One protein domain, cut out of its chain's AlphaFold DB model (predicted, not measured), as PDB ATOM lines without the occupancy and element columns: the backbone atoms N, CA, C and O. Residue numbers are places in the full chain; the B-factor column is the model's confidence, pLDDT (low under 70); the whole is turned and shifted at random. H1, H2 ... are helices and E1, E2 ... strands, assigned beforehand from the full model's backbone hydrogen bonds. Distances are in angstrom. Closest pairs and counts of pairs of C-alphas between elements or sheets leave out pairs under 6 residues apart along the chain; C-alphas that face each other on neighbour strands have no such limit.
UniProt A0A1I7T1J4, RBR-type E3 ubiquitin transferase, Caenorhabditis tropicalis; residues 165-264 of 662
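Overview. This is residues 165 to 264 of the 662 residues of the protein "RBR-type E3 ubiquitin transferase" of Caenorhabditis tropicalis (UniProt A0A1I7T1J4). The model is a loose arch: helices H1 and H2 form a V-shaped helical hairpin, with the small strand hairpin E1-E2 beyond the open end of H1 and the strand hairpins E3-E4 and E5-E6 following one another beyond the open end of H2. The printed part has 100 residues with two named helices and six named strands, in the order E1 E2 H1 H2 E3 E4 E5 E6, in three antiparallel two-strand sheets. The class is mixed, helices and strands, with 43 residues in named elements, under half. It is only just loose, close to compact, with a radius of gyration of the C-alphas of 15.6 A, and flat, spanning 44 by 39 by 21 A.

Along the chain. Start at E3, residues 222 to 224, and E4, residues 231 to 233. E5 is residues 240 to 242; E6, residues 249 to 251, ends at C-alpha 251 at (218.890, 174.167, 399.915). Before E3 runs H2, residues 212 to 221, 14.0 A long. Find C-alpha 194 at (205.957, 171.382, 385.582); from there H1 runs 21.4 A to residue 208. E1 is residues 171 to 173, E2 residues 179 to 181.

Arrangement. In hairpin E3-E4, look for N 223 and O 232, 2.9 A apart. The closest C-alphas of H2 and E4, Asn 221 and Glu 233, are 6.0 A apart. H1 touches H2 with its residues 202 to 206 alone, the closest C-alphas being those of Ala 206 and Gly 212, 5.0 A apart; the two helices run opposite ways at a steep tilt of 42 degrees. Every O i to N i+4 pair is within hydrogen-bond range in H2, and 10 of 11 in H1. E4 and E5 are apart. Hairpin E5-E6 has N 241 and O 250 at 2.9 A; hairpin E1-E2 has N 172 and O 180 at 2.9 A.

Size, cuts and confidence. The farthest C-alphas, Cys 176 and Ala 263, are 46.3 A apart. The printed part has no cut; the link E2 to H1 is long. Of the printed residues, 31 are under pLDDT 70, among them 203 to 220 and 259 to 264.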
ATOM      1  N   LYS A 165     198.133 188.578 389.268       90.19
ATOM      2  CA  LYS A 165     198.335 188.226 390.678       90.19
ATOM      3  C   LYS A 165     197.619 186.908 390.981       90.19
ATOM      4  O   LYS A 165     196.457 186.747 390.615       90.19
ATOM      5  N   SER A 166     198.303 185.972 391.632       85.25
ATOM      6  CA  SER A 166     197.762 184.662 392.004       85.25
ATOM      7  C   SER A 166     198.553 184.054 393.157       85.25
ATOM      8  O   SER A 166     199.774 183.948 393.084       85.25
ATOM      9  N   ASP A 167     197.841 183.574 394.175       79.19
ATOM     10  CA  ASP A 167     198.406 182.733 395.238       79.19
ATOM     11  C   ASP A 167     198.403 181.238 394.837       79.19
ATOM     12  O   ASP A 167     199.043 180.398 395.469       79.19
ATOM     13  N   SER A 168     197.716 180.893 393.736       72.50
ATOM     14  CA  SER A 168     197.778 179.573 393.103       72.50
ATOM     15  C   SER A 168     199.026 179.429 392.233       72.50
ATOM     16  O   SER A 168     199.319 180.265 391.379       72.50
ATOM     17  N   VAL A 169     199.706 178.296 392.402       68.38
ATOM     18  CA  VAL A 169     200.933 177.911 391.687       68.38
ATOM     19  C   VAL A 169     200.688 177.183 390.353       68.38
ATOM     20  O   VAL A 169     201.638 176.703 389.735       68.38
ATOM     21  N   GLY A 170     199.424 177.036 389.944       77.62
ATOM     22  CA  GLY A 170     199.000 176.228 388.795       77.62
ATOM     23  C   GLY A 170     198.843 177.006 387.481       77.62
ATOM     24  O   GLY A 170     199.596 177.927 387.171       77.62
ATOM     25  N   THR A 171     197.847 176.613 386.681       85.50
ATOM     26  CA  THR A 171     197.412 177.396 385.513       85.50
ATOM     27  C   THR A 171     196.571 178.586 385.961       85.50
ATOM     28  O   THR A 171     195.633 178.418 386.738       85.50
ATOM     29  N   VAL A 172     196.867 179.763 385.416       89.44
ATOM     30  CA  VAL A 172     196.121 181.009 385.626       89.44
ATOM     31  C   VAL A 172     195.559 181.535 384.304       89.44
ATOM     32  O   VAL A 172     196.076 181.222 383.230       89.44
ATOM     33  N   LYS A 173     194.489 182.334 384.377       88.62
ATOM     34  CA  LYS A 173     193.860 182.991 383.222       88.62
ATOM     35  C   LYS A 173     194.139 184.493 383.264       88.62
ATOM     36  O   LYS A 173     193.781 185.151 384.235       88.62
ATOM     37  N   CYS A 174     194.738 185.039 382.210       88.62
ATOM     38  CA  CYS A 174     194.839 186.486 382.032       88.62
ATOM     39  C   CYS A 174     193.509 187.074 381.524       88.62
ATOM     40  O   CYS A 174     192.723 186.382 380.871       88.62
ATOM     41  N   GLN A 175     193.276 188.368 381.753       85.50
ATOM     42  CA  GLN A 175     192.106 189.092 381.242       85.50
ATOM     43  C   GLN A 175     192.035 189.104 379.700       85.50
ATOM     44  O   GLN A 175     190.938 189.107 379.149       85.50
ATOM     45  N   CYS A 176     193.171 188.991 378.996       80.06
ATOM     46  CA  CYS A 176     193.215 188.787 377.537       80.06
ATOM     47  C   CYS A 176     192.704 187.401 377.077       80.06
ATOM     48  O   CYS A 176     192.650 187.116 375.882       80.06
ATOM     49  N   GLY A 177     192.357 186.514 378.015       78.06
ATOM     50  CA  GLY A 177     191.844 185.169 377.766       78.06
ATOM     51  C   GLY A 177     192.900 184.060 377.775       78.06
ATOM     52  O   GLY A 177     192.517 182.895 377.878       78.06
ATOM     53  N   LEU A 178     194.200 184.381 377.713       82.19
ATOM     54  CA  LEU A 178     195.262 183.370 377.696       82.19
ATOM     55  C   LEU A 178     195.336 182.591 379.021       82.19
ATOM     56  O   LEU A 178     195.402 183.179 380.102       82.19
ATOM     57  N   LEU A 179     195.376 181.260 378.909       86.00
ATOM     58  CA  LEU A 179     195.627 180.316 379.997       86.00
ATOM     59  C   LEU A 179     197.088 179.857 379.958       86.00
ATOM     60  O   LEU A 179     197.511 179.226 378.987       86.00
ATOM     61  N   PHE A 180     197.839 180.144 381.019       88.25
ATOM     62  CA  PHE A 180     199.278 179.882 381.099       88.25
ATOM     63  C   PHE A 180     199.687 179.371 382.489       88.25
ATOM     64  O   PHE A 180     198.976 179.576 383.474       88.25
ATOM     65  N   CYS A 181     200.811 178.660 382.581       88.00
ATOM     66  CA  CYS A 181     201.352 178.173 383.847       88.00
ATOM     67  C   CYS A 181     202.043 179.306 384.613       88.00
ATOM     68  O   CYS A 181     202.997 179.905 384.116       88.00
ATOM     69  N   PHE A 182     201.613 179.545 385.852       85.75
ATOM     70  CA  PHE A 182     202.152 180.596 386.711       85.75
ATOM     71  C   PHE A 182     203.661 180.426 386.974       85.75
ATOM     72  O   PHE A 182     204.421 181.384 386.858       85.75
ATOM     73  N   ARG A 183     204.123 179.196 387.259       78.19
ATOM     74  CA  ARG A 183     205.546 178.914 387.547       78.19
ATOM     75  C   ARG A 183     206.457 178.970 386.323       78.19
ATOM     76  O   ARG A 183     207.576 179.457 386.429       78.19
ATOM     77  N   PHE A 184     206.011 178.435 385.185       74.38
ATOM     78  CA  PHE A 184     206.839 178.351 383.973       74.38
ATOM     79  C   PHE A 184     206.768 179.609 383.108       74.38
ATOM     80  O   PHE A 184     207.660 179.828 382.295       74.38
ATOM     81  N   ARG A 185     205.702 180.409 383.248       77.12
ATOM     82  CA  ARG A 185     205.348 181.504 382.327       77.12
ATOM     83  C   ARG A 185     205.223 181.046 380.861       77.12
ATOM     84  O   ARG A 185     205.296 181.855 379.948       77.12
ATOM     85  N   LEU A 186     204.994 179.748 380.654       75.12
ATOM     86  CA  LEU A 186     204.653 179.130 379.373       75.12
ATOM     87  C   LEU A 186     203.149 178.862 379.293       75.12
ATOM     88  O   LEU A 186     202.449 178.844 380.307       75.12
ATOM     89  N   ASP A 187     202.684 178.593 378.078       80.06
ATOM     90  CA  ASP A 187     201.362 178.055 377.753       80.06
ATOM     91  C   ASP A 187     200.884 176.957 378.735       80.06
ATOM     92  O   ASP A 187     201.672 176.155 379.237       80.06
ATOM     93  N   SER A 188     199.574 176.914 379.028       86.62
ATOM     94  CA  SER A 188     199.003 175.967 380.002       86.62
ATOM     95  C   SER A 188     199.269 174.508 379.618       86.62
ATOM     96  O   SER A 188     198.667 173.978 378.683       86.62
ATOM     97  N   HIS A 189     200.147 173.852 380.376       87.56
ATOM     98  CA  HIS A 189     200.670 172.528 380.049       87.56
ATOM     99  C   HIS A 189     199.918 171.355 380.700       87.56
ATOM    100  O   HIS A 189     200.474 170.274 380.880       87.56
ATOM    101  N   LEU A 190     198.650 171.545 381.075       89.19
ATOM    102  CA  LEU A 190     197.827 170.478 381.652       89.19
ATOM    103  C   LEU A 190     197.465 169.418 380.589       89.19
ATOM    104  O   LEU A 190     197.075 169.795 379.480       89.19
ATOM    105  N   PRO A 191     197.527 168.107 380.908       89.88
ATOM    106  CA  PRO A 191     197.663 167.528 382.252       89.88
ATOM    107  C   PRO A 191     199.102 167.319 382.757       89.88
ATOM    108  O   PRO A 191     199.272 166.915 383.905       89.88
ATOM    109  N   ALA A 192     200.137 167.564 381.948       88.12
ATOM    110  CA  ALA A 192     201.517 167.350 382.379       88.12
ATOM    111  C   ALA A 192     201.922 168.298 383.521       88.12
ATOM    112  O   ALA A 192     201.546 169.473 383.565       88.12
ATOM    113  N   THR A 193     202.736 167.800 384.450       84.69
ATOM    114  CA  THR A 193     203.290 168.633 385.522       84.69
ATOM    115  C   THR A 193     204.483 169.449 385.026       84.69
ATOM    116  O   THR A 193     205.202 169.049 384.112       84.69
ATOM    117  N   CYS A 194     204.750 170.559 385.718       82.62
ATOM    118  CA  CYS A 194     205.957 171.382 385.582       82.62
ATOM    119  C   CYS A 194     207.252 170.551 385.413       82.62
ATOM    120  O   CYS A 194     208.118 170.862 384.600       82.62
ATOM    121  N   ILE A 195     207.387 169.475 386.193       80.69
ATOM    122  CA  ILE A 195     208.584 168.625 386.218       80.69
ATOM    123  C   ILE A 195     208.619 167.685 385.001       80.69
ATOM    124  O   ILE A 195     209.684 167.468 384.427       80.69
ATOM    125  N   GLN A 196     207.467 167.155 384.578       83.88
ATOM    126  CA  GLN A 196     207.360 166.290 383.396       83.88
ATOM    127  C   GLN A 196     207.694 167.055 382.108       83.88
ATOM    128  O   GLN A 196     208.493 166.567 381.313       83.88
ATOM    129  N   VAL A 197     207.154 168.270 381.941       84.19
ATOM    130  CA  VAL A 197     207.434 169.141 380.782       84.19
ATOM    131  C   VAL A 197     208.929 169.428 380.674       84.19
ATOM    132  O   VAL A 197     209.534 169.135 379.646       84.19
ATOM    133  N   ARG A 198     209.566 169.876 381.763       78.50
ATOM    134  CA  ARG A 198     211.010 170.144 381.746       78.50
ATOM    135  C   ARG A 198     211.845 168.904 381.460       78.50
ATOM    136  O   ARG A 198     212.818 168.978 380.720       78.50
ATOM    137  N   ASN A 199     211.509 167.761 382.053       77.56
ATOM    138  CA  ASN A 199     212.265 166.531 381.816       77.56
ATOM    139  C   ASN A 199     212.103 166.027 380.370       77.56
ATOM    140  O   ASN A 199     213.037 165.437 379.827       77.56
ATOM    141  N   TRP A 200     210.963 166.306 379.731       80.19
ATOM    142  CA  TRP A 200     210.753 166.076 378.306       80.19
ATOM    143  C   TRP A 200     211.596 167.025 377.447       80.19
ATOM    144  O   TRP A 200     212.336 166.550 376.592       80.19
ATOM    145  N   GLU A 201     211.569 168.334 377.714       76.88
ATOM    146  CA  GLU A 201     212.403 169.340 377.034       76.88
ATOM    147  C   GLU A 201     213.902 169.024 377.164       76.88
ATOM    148  O   GLU A 201     214.636 169.074 376.176       76.88
ATOM    149  N   LYS A 202     214.366 168.637 378.364       70.50
ATOM    150  CA  LYS A 202     215.765 168.247 378.621       70.50
ATOM    151  C   LYS A 202     216.201 167.015 377.811       70.50
ATOM    152  O   LYS A 202     217.391 166.881 377.536       70.50
ATOM    153  N   ARG A 203     215.259 166.143 377.419       67.31
ATOM    154  CA  ARG A 203     215.478 164.953 376.574       67.31
ATOM    155  C   ARG A 203     215.402 165.282 375.080       67.31
ATOM    156  O   ARG A 203     216.319 164.940 374.345       67.31
ATOM    157  N   ASP A 204     214.325 165.922 374.628       61.94
ATOM    158  CA  ASP A 204     214.050 166.130 373.197       61.94
ATOM    159  C   ASP A 204     215.072 167.110 372.577       61.94
ATOM    160  O   ASP A 204     215.629 166.836 371.514       61.94
ATOM    161  N   ASN A 205     215.461 168.172 373.302       54.00
ATOM    162  CA  ASN A 205     216.519 169.094 372.863       54.00
ATOM    163  C   ASN A 205     217.901 168.426 372.734       54.00
ATOM    164  O   ASN A 205     218.698 168.828 371.884       54.00
ATOM    165  N   ALA A 206     218.178 167.397 373.543       51.06
ATOM    166  CA  ALA A 206     219.413 166.612 373.478       51.06
ATOM    167  C   ALA A 206     219.433 165.601 372.312       51.06
ATOM    168  O   ALA A 206     220.482 165.029 372.023       51.06
ATOM    169  N   LEU A 207     218.296 165.390 371.636       50.03
ATOM    170  CA  LEU A 207     218.159 164.503 370.474       50.03
ATOM    171  C   LEU A 207     218.087 165.256 369.133       50.03
ATOM    172  O   LEU A 207     218.276 164.631 368.092       50.03
ATOM    173  N   LEU A 208     217.782 166.562 369.137       46.19
ATOM    174  CA  LEU A 208     217.311 167.276 367.936       46.19
ATOM    175  C   LEU A 208     218.030 168.595 367.588       46.19
ATOM    176  O   LEU A 208     217.669 169.213 366.588       46.19
ATOM    177  N   THR A 209     219.029 169.057 368.355       44.31
ATOM    178  CA  THR A 209     219.636 170.392 368.136       44.31
ATOM    179  C   THR A 209     221.160 170.379 367.967       44.31
ATOM    180  O   THR A 209     221.876 169.671 368.675       44.31
ATOM    181  N   SER A 210     221.677 171.238 367.073       44.94
ATOM    182  CA  SER A 210     223.119 171.554 366.953       44.94
ATOM    183  C   SER A 210     223.711 172.070 368.265       44.94
ATOM    184  O   SER A 210     224.866 171.812 368.604       44.94
ATOM    185  N   ASP A 211     222.870 172.776 369.014       46.47
ATOM    186  CA  ASP A 211     223.203 173.515 370.224       46.47
ATOM    187  C   ASP A 211     223.090 172.591 371.466       46.47
ATOM    188  O   ASP A 211     223.328 172.999 372.605       46.47
ATOM    189  N   GLY A 212     222.796 171.300 371.238       50.12
ATOM    190  CA  GLY A 212     222.608 170.267 372.251       50.12
ATOM    191  C   GLY A 212     223.807 170.067 373.174       50.12
ATOM    192  O   GLY A 212     223.604 169.705 374.324       50.12
ATOM    193  N   LYS A 213     225.040 170.384 372.745       51.66
ATOM    194  CA  LYS A 213     226.227 170.384 373.628       51.66
ATOM    195  C   LYS A 213     226.149 171.459 374.718       51.66
ATOM    196  O   LYS A 213     226.528 171.201 375.856       51.66
ATOM    197  N   SER A 214     225.645 172.647 374.388       55.28
ATOM    198  CA  SER A 214     225.475 173.747 375.345       55.28
ATOM    199  C   SER A 214     224.318 173.468 376.303       55.28
ATOM    200  O   SER A 214     224.450 173.689 377.505       55.28
ATOM    201  N   LEU A 215     223.210 172.917 375.799       56.75
ATOM    202  CA  LEU A 215     222.075 172.520 376.637       56.75
ATOM    203  C   LEU A 215     222.420 171.324 377.539       56.75
ATOM    204  O   LEU A 215     222.125 171.363 378.727       56.75
ATOM    205  N   ASP A 216     223.119 170.306 377.033       59.75
ATOM    206  CA  ASP A 216     223.637 169.179 377.822       59.75
ATOM    207  C   ASP A 216     224.632 169.635 378.905       59.75
ATOM    208  O   ASP A 216     224.539 169.183 380.047       59.75
ATOM    209  N   TRP A 217     225.516 170.598 378.609       64.75
ATOM    210  CA  TRP A 217     226.369 171.220 379.630       64.75
ATOM    211  C   TRP A 217     225.537 171.912 380.721       64.75
ATOM    212  O   TRP A 217     225.777 171.674 381.906       64.75
ATOM    213  N   ILE A 218     224.512 172.694 380.355       63.12
ATOM    214  CA  ILE A 218     223.595 173.317 381.325       63.12
ATOM    215  C   ILE A 218     222.875 172.235 382.146       63.12
ATOM    216  O   ILE A 218     222.801 172.340 383.369       63.12
ATOM    217  N   HIS A 219     222.385 171.163 381.520       63.41
ATOM    218  CA  HIS A 219     221.661 170.082 382.198       63.41
ATOM    219  C   HIS A 219     222.543 169.234 383.130       63.41
ATOM    220  O   HIS A 219     222.013 168.610 384.052       63.41
ATOM    221  N   LYS A 220     223.862 169.203 382.898       65.69
ATOM    222  CA  LYS A 220     224.846 168.495 383.731       65.69
ATOM    223  C   LYS A 220     225.366 169.335 384.898       65.69
ATOM    224  O   LYS A 220     225.540 168.784 385.983       65.69
ATOM    225  N   ASN A 221     225.598 170.633 384.689       72.00
ATOM    226  CA  ASN A 221     226.287 171.497 385.660       72.00
ATOM    227  C   ASN A 221     225.348 172.423 386.456       72.00
ATOM    228  O   ASN A 221     225.733 172.922 387.514       72.00
ATOM    229  N   THR A 222     224.101 172.619 386.011       79.81
ATOM    230  CA  THR A 222     223.108 173.448 386.719       79.81
ATOM    231  C   THR A 222     221.999 172.619 387.374       79.81
ATOM    232  O   THR A 222     221.635 171.538 386.904       79.81
ATOM    233  N   LYS A 223     221.413 173.156 388.449       77.00
ATOM    234  CA  LYS A 223     220.082 172.760 388.933       77.00
ATOM    235  C   LYS A 223     219.099 173.897 388.734       77.00
ATOM    236  O   LYS A 223     219.471 175.050 388.558       77.00
ATOM    237  N   ASP A 224     217.824 173.557 388.787       78.38
ATOM    238  CA  ASP A 224     216.739 174.484 388.516       78.38
ATOM    239  C   ASP A 224     216.211 175.097 389.830       78.38
ATOM    240  O   ASP A 224     216.010 174.380 390.810       78.38
ATOM    241  N   CYS A 225     215.953 176.408 389.864       78.81
ATOM    242  CA  CYS A 225     215.340 177.060 391.024       78.81
ATOM    243  C   CYS A 225     213.925 176.498 391.287       78.81
ATOM    244  O   CYS A 225     213.076 176.593 390.399       78.81
ATOM    245  N   PRO A 226     213.601 176.018 392.501       73.12
ATOM    246  CA  PRO A 226     212.293 175.423 392.806       73.12
ATOM    247  C   PRO A 226     211.110 176.412 392.722       73.12
ATOM    248  O   PRO A 226     209.978 175.984 392.489       73.12
ATOM    249  N   LYS A 227     211.356 177.728 392.872       70.19
ATOM    250  CA  LYS A 227     210.343 178.798 392.740       70.19
ATOM    251  C   LYS A 227     210.149 179.244 391.285       70.19
ATOM    252  O   LYS A 227     209.035 179.177 390.776       70.19
ATOM    253  N   CYS A 228     211.213 179.722 390.626       69.94
ATOM    254  CA  CYS A 228     211.130 180.385 389.310       69.94
ATOM    255  C   CYS A 228     211.668 179.563 388.130       69.94
ATOM    256  O   CYS A 228     211.696 180.056 387.005       69.94
ATOM    257  N   MET A 229     212.153 178.344 388.374       71.88
ATOM    258  CA  MET A 229     212.649 177.420 387.352       71.88
ATOM    259  C   MET A 229     213.858 177.912 386.525       71.88
ATOM    260  O   MET A 229     214.288 177.203 385.615       71.88
ATOM    261  N   SER A 230     214.493 179.039 386.868       77.38
ATOM    262  CA  SER A 230     215.785 179.446 386.285       77.38
ATOM    263  C   SER A 230     216.872 178.389 386.546       77.38
ATOM    264  O   SER A 230     216.939 177.900 387.676       77.38
ATOM    265  N   PRO A 231     217.733 178.039 385.571       80.31
ATOM    266  CA  PRO A 231     218.944 177.272 385.852       80.31
ATOM    267  C   PRO A 231     219.896 178.089 386.741       80.31
ATOM    268  O   PRO A 231     219.951 179.316 386.640       80.31
ATOM    269  N   ILE A 232     220.613 177.395 387.625       80.56
ATOM    270  CA  ILE A 232     221.608 177.919 388.565       80.56
ATOM    271  C   ILE A 232     222.789 176.943 388.591       80.56
ATOM    272  O   ILE A 232     222.624 175.761 388.899       80.56
ATOM    273  N   GLU A 233     223.981 177.438 388.277       85.94
ATOM    274  CA  GLU A 233     225.252 176.737 388.482       85.94
ATOM    275  C   GLU A 233     225.700 176.867 389.949       85.94
ATOM    276  O   GLU A 233     225.464 177.903 390.575       85.94
ATOM    277  N   LYS A 234     226.340 175.837 390.525       78.75
ATOM    278  CA  LYS A 234     226.833 175.913 391.912       78.75
ATOM    279  C   LYS A 234     228.230 176.535 391.964       78.75
ATOM    280  O   LYS A 234     229.231 175.826 391.980       78.75
ATOM    281  N   SER A 235     228.294 177.858 392.061       65.75
ATOM    282  CA  SER A 235     229.541 178.635 392.111       65.75
ATOM    283  C   SER A 235     230.275 178.604 393.469       65.75
ATOM    284  O   SER A 235     230.913 179.586 393.840       65.75
ATOM    285  N   GLY A 236     230.168 177.527 394.258       65.19
ATOM    286  CA  GLY A 236     230.809 177.456 395.577       65.19
ATOM    287  C   GLY A 236     230.439 176.242 396.435       65.19
ATOM    288  O   GLY A 236     229.599 175.419 396.071       65.19
ATOM    289  N   GLY A 237     231.083 176.135 397.602       65.94
ATOM    290  CA  GLY A 237     230.904 175.014 398.533       65.94
ATOM    291  C   GLY A 237     229.572 175.017 399.293       65.94
ATOM    292  O   GLY A 237     229.005 173.947 399.509       65.94
ATOM    293  N   CYS A 238     229.037 176.190 399.644       76.75
ATOM    294  CA  CYS A 238     227.823 176.316 400.460       76.75
ATOM    295  C   CYS A 238     226.589 175.691 399.786       76.75
ATOM    296  O   CYS A 238     226.398 175.835 398.580       76.75
ATOM    297  N   ASP A 239     225.750 174.985 400.549       80.00
ATOM    298  CA  ASP A 239     224.502 174.389 400.049       80.00
ATOM    299  C   ASP A 239     223.275 175.305 400.197       80.00
ATOM    300  O   ASP A 239     222.208 174.965 399.681       80.00
ATOM    301  N   HIS A 240     223.425 176.478 400.819       82.50
ATOM    302  CA  HIS A 240     222.454 177.568 400.725       82.50
ATOM    303  C   HIS A 240     222.579 178.263 399.364       82.50
ATOM    304  O   HIS A 240     223.669 178.688 398.980       82.50
ATOM    305  N   ILE A 241     221.471 178.383 398.628       84.62
ATOM    306  CA  ILE A 241     221.436 178.972 397.288       84.62
ATOM    307  C   ILE A 241     220.353 180.050 397.217       84.62
ATOM    308  O   ILE A 241     219.158 179.747 397.199       84.62
ATOM    309  N   ARG A 242     220.791 181.307 397.092       83.88
ATOM    310  CA  ARG A 242     219.953 182.468 396.768       83.88
ATOM    311  C   ARG A 242     219.788 182.566 395.252       83.88
ATOM    312  O   ARG A 242     220.753 182.782 394.519       83.88
ATOM    313  N   CYS A 243     218.573 182.377 394.738       82.44
ATOM    314  CA  CYS A 243     218.322 182.454 393.296       82.44
ATOM    315  C   CYS A 243     218.458 183.894 392.776       82.44
ATOM    316  O   CYS A 243     217.592 184.724 393.039       82.44
ATOM    317  N   GLN A 244     219.469 184.156 391.944       82.19
ATOM    318  CA  GLN A 244     219.754 185.489 391.384       82.19
ATOM    319  C   GLN A 244     218.597 186.123 390.586       82.19
ATOM    320  O   GLN A 244     218.565 187.335 390.431       82.19
ATOM    321  N   LYS A 245     217.632 185.330 390.089       74.38
ATOM    322  CA  LYS A 245     216.477 185.833 389.321       74.38
ATOM    323  C   LYS A 245     215.251 186.206 390.172       74.38
ATOM    324  O   LYS A 245     214.425 186.986 389.722       74.38
ATOM    325  N   CYS A 246     215.064 185.604 391.348       71.31
ATOM    326  CA  CYS A 246     213.816 185.759 392.121       71.31
ATOM    327  C   CYS A 246     214.007 185.784 393.647       71.31
ATOM    328  O   CYS A 246     213.033 185.589 394.388       71.31
ATOM    329  N   HIS A 247     215.268 185.933 394.074       79.50
ATOM    330  CA  HIS A 247     215.787 185.978 395.446       79.50
ATOM    331  C   HIS A 247     215.160 184.946 396.392       79.50
ATOM    332  O   HIS A 247     214.878 185.221 397.552       79.50
ATOM    333  N   TYR A 248     214.899 183.742 395.872       78.69
ATOM    334  CA  TYR A 248     214.442 182.619 396.680       78.69
ATOM    335  C   TYR A 248     215.634 181.865 397.241       78.69
ATOM    336  O   TYR A 248     216.474 181.397 396.471       78.69
ATOM    337  N   ASP A 249     215.640 181.739 398.559       82.50
ATOM    338  CA  ASP A 249     216.661 181.080 399.360       82.50
ATOM    339  C   ASP A 249     216.259 179.623 399.608       82.50
ATOM    340  O   ASP A 249     215.221 179.345 400.219       82.50
ATOM    341  N   PHE A 250     217.050 178.678 399.095       80.12
ATOM    342  CA  PHE A 250     216.749 177.245 399.161       80.12
ATOM    343  C   PHE A 250     218.000 176.376 399.321       80.12
ATOM    344  O   PHE A 250     219.108 176.774 398.968       80.12
ATOM    345  N   CYS A 251     217.816 175.157 399.831       80.75
ATOM    346  CA  CYS A 251     218.890 174.167 399.915       80.75
ATOM    347  C   CYS A 251     219.133 173.490 398.555       80.75
ATOM    348  O   CYS A 251     218.221 172.904 397.964       80.75
ATOM    349  N   TRP A 252     220.386 173.506 398.086       80.94
ATOM    350  CA  TRP A 252     220.824 172.921 396.814       80.94
ATOM    351  C   TRP A 252     220.418 171.451 396.644       80.94
ATOM    352  O   TRP A 252     220.157 171.018 395.518       80.94
ATOM    353  N   TYR A 253     220.394 170.649 397.715       75.94
ATOM    354  CA  TYR A 253     220.106 169.214 397.611       75.94
ATOM    355  C   TYR A 253     218.619 168.879 397.533       75.94
ATOM    356  O   TYR A 253     218.252 168.083 396.669       75.94
ATOM    357  N   CYS A 254     217.781 169.461 398.394       63.41
ATOM    358  CA  CYS A 254     216.368 169.085 398.521       63.41
ATOM    359  C   CYS A 254     215.379 170.078 397.885       63.41
ATOM    360  O   CYS A 254     214.223 169.720 397.683       63.41
ATOM    361  N   GLY A 255     215.796 171.308 397.556       68.44
ATOM    362  CA  GLY A 255     214.914 172.327 396.969       68.44
ATOM    363  C   GLY A 255     213.943 172.999 397.952       68.44
ATOM    364  O   GLY A 255     213.131 173.818 397.528       68.44
ATOM    365  N   VAL A 256     214.013 172.672 399.246       70.81
ATOM    366  CA  VAL A 256     213.190 173.278 400.308       70.81
ATOM    367  C   VAL A 256     213.702 174.685 400.643       70.81
ATOM    368  O   VAL A 256     214.906 174.942 400.550       70.81
ATOM    369  N   GLN A 257     212.793 175.585 401.035       75.19
ATOM    370  CA  GLN A 257     213.114 176.943 401.487       75.19
ATOM    371  C   GLN A 257     214.110 176.912 402.650       75.19
ATOM    372  O   GLN A 257     213.906 176.167 403.607       75.19
ATOM    373  N   TRP A 258     215.146 177.752 402.609       76.06
ATOM    374  CA  TRP A 258     216.235 177.711 403.591       76.06
ATOM    375  C   TRP A 258     215.757 177.943 405.034       76.06
ATOM    376  O   TRP A 258     216.113 177.186 405.925       76.06
ATOM    377  N   PHE A 259     214.840 178.889 405.261       68.06
ATOM    378  CA  PHE A 259     214.262 179.133 406.594       68.06
ATOM    379  C   PHE A 259     213.443 177.948 407.155       68.06
ATOM    380  O   PHE A 259     213.295 177.807 408.363       68.06
ATOM    381  N   GLN A 260     212.917 177.070 406.293       62.72
ATOM    382  CA  GLN A 260     212.210 175.846 406.705       62.72
ATOM    383  C   GLN A 260     213.157 174.636 406.816       62.72
ATOM    384  O   GLN A 260     212.737 173.540 407.187       62.72
ATOM    385  N   HIS A 261     214.434 174.816 406.479       62.12
ATOM    386  CA  HIS A 261     215.440 173.769 406.439       62.12
ATOM    387  C   HIS A 261     216.181 173.693 407.782       62.12
ATOM    388  O   HIS A 261     217.263 174.252 407.951       62.12
ATOM    389  N   GLY A 262     215.587 172.972 408.739       55.19
ATOM    390  CA  GLY A 262     216.179 172.725 410.058       55.19
ATOM    391  C   GLY A 262     217.529 171.985 410.030       55.19
ATOM    392  O   GLY A 262     218.088 171.689 408.973       55.19
ATOM    393  N   ALA A 263     218.042 171.657 411.220       48.88
ATOM    394  CA  ALA A 263     219.429 171.246 411.492       48.88
ATOM    395  C   ALA A 263     219.899 169.877 410.922       48.88
ATOM    396  O   ALA A 263     220.781 169.237 411.491       48.88
ATOM    397  N   GLY A 264     219.353 169.409 409.796       51.69
ATOM    398  CA  GLY A 264     219.849 168.231 409.085       51.69
ATOM    399  C   GLY A 264     219.206 168.022 407.712       51.69
ATOM    400  O   GLY A 264     218.008 167.777 407.610       51.69
TER     401      GLY A 264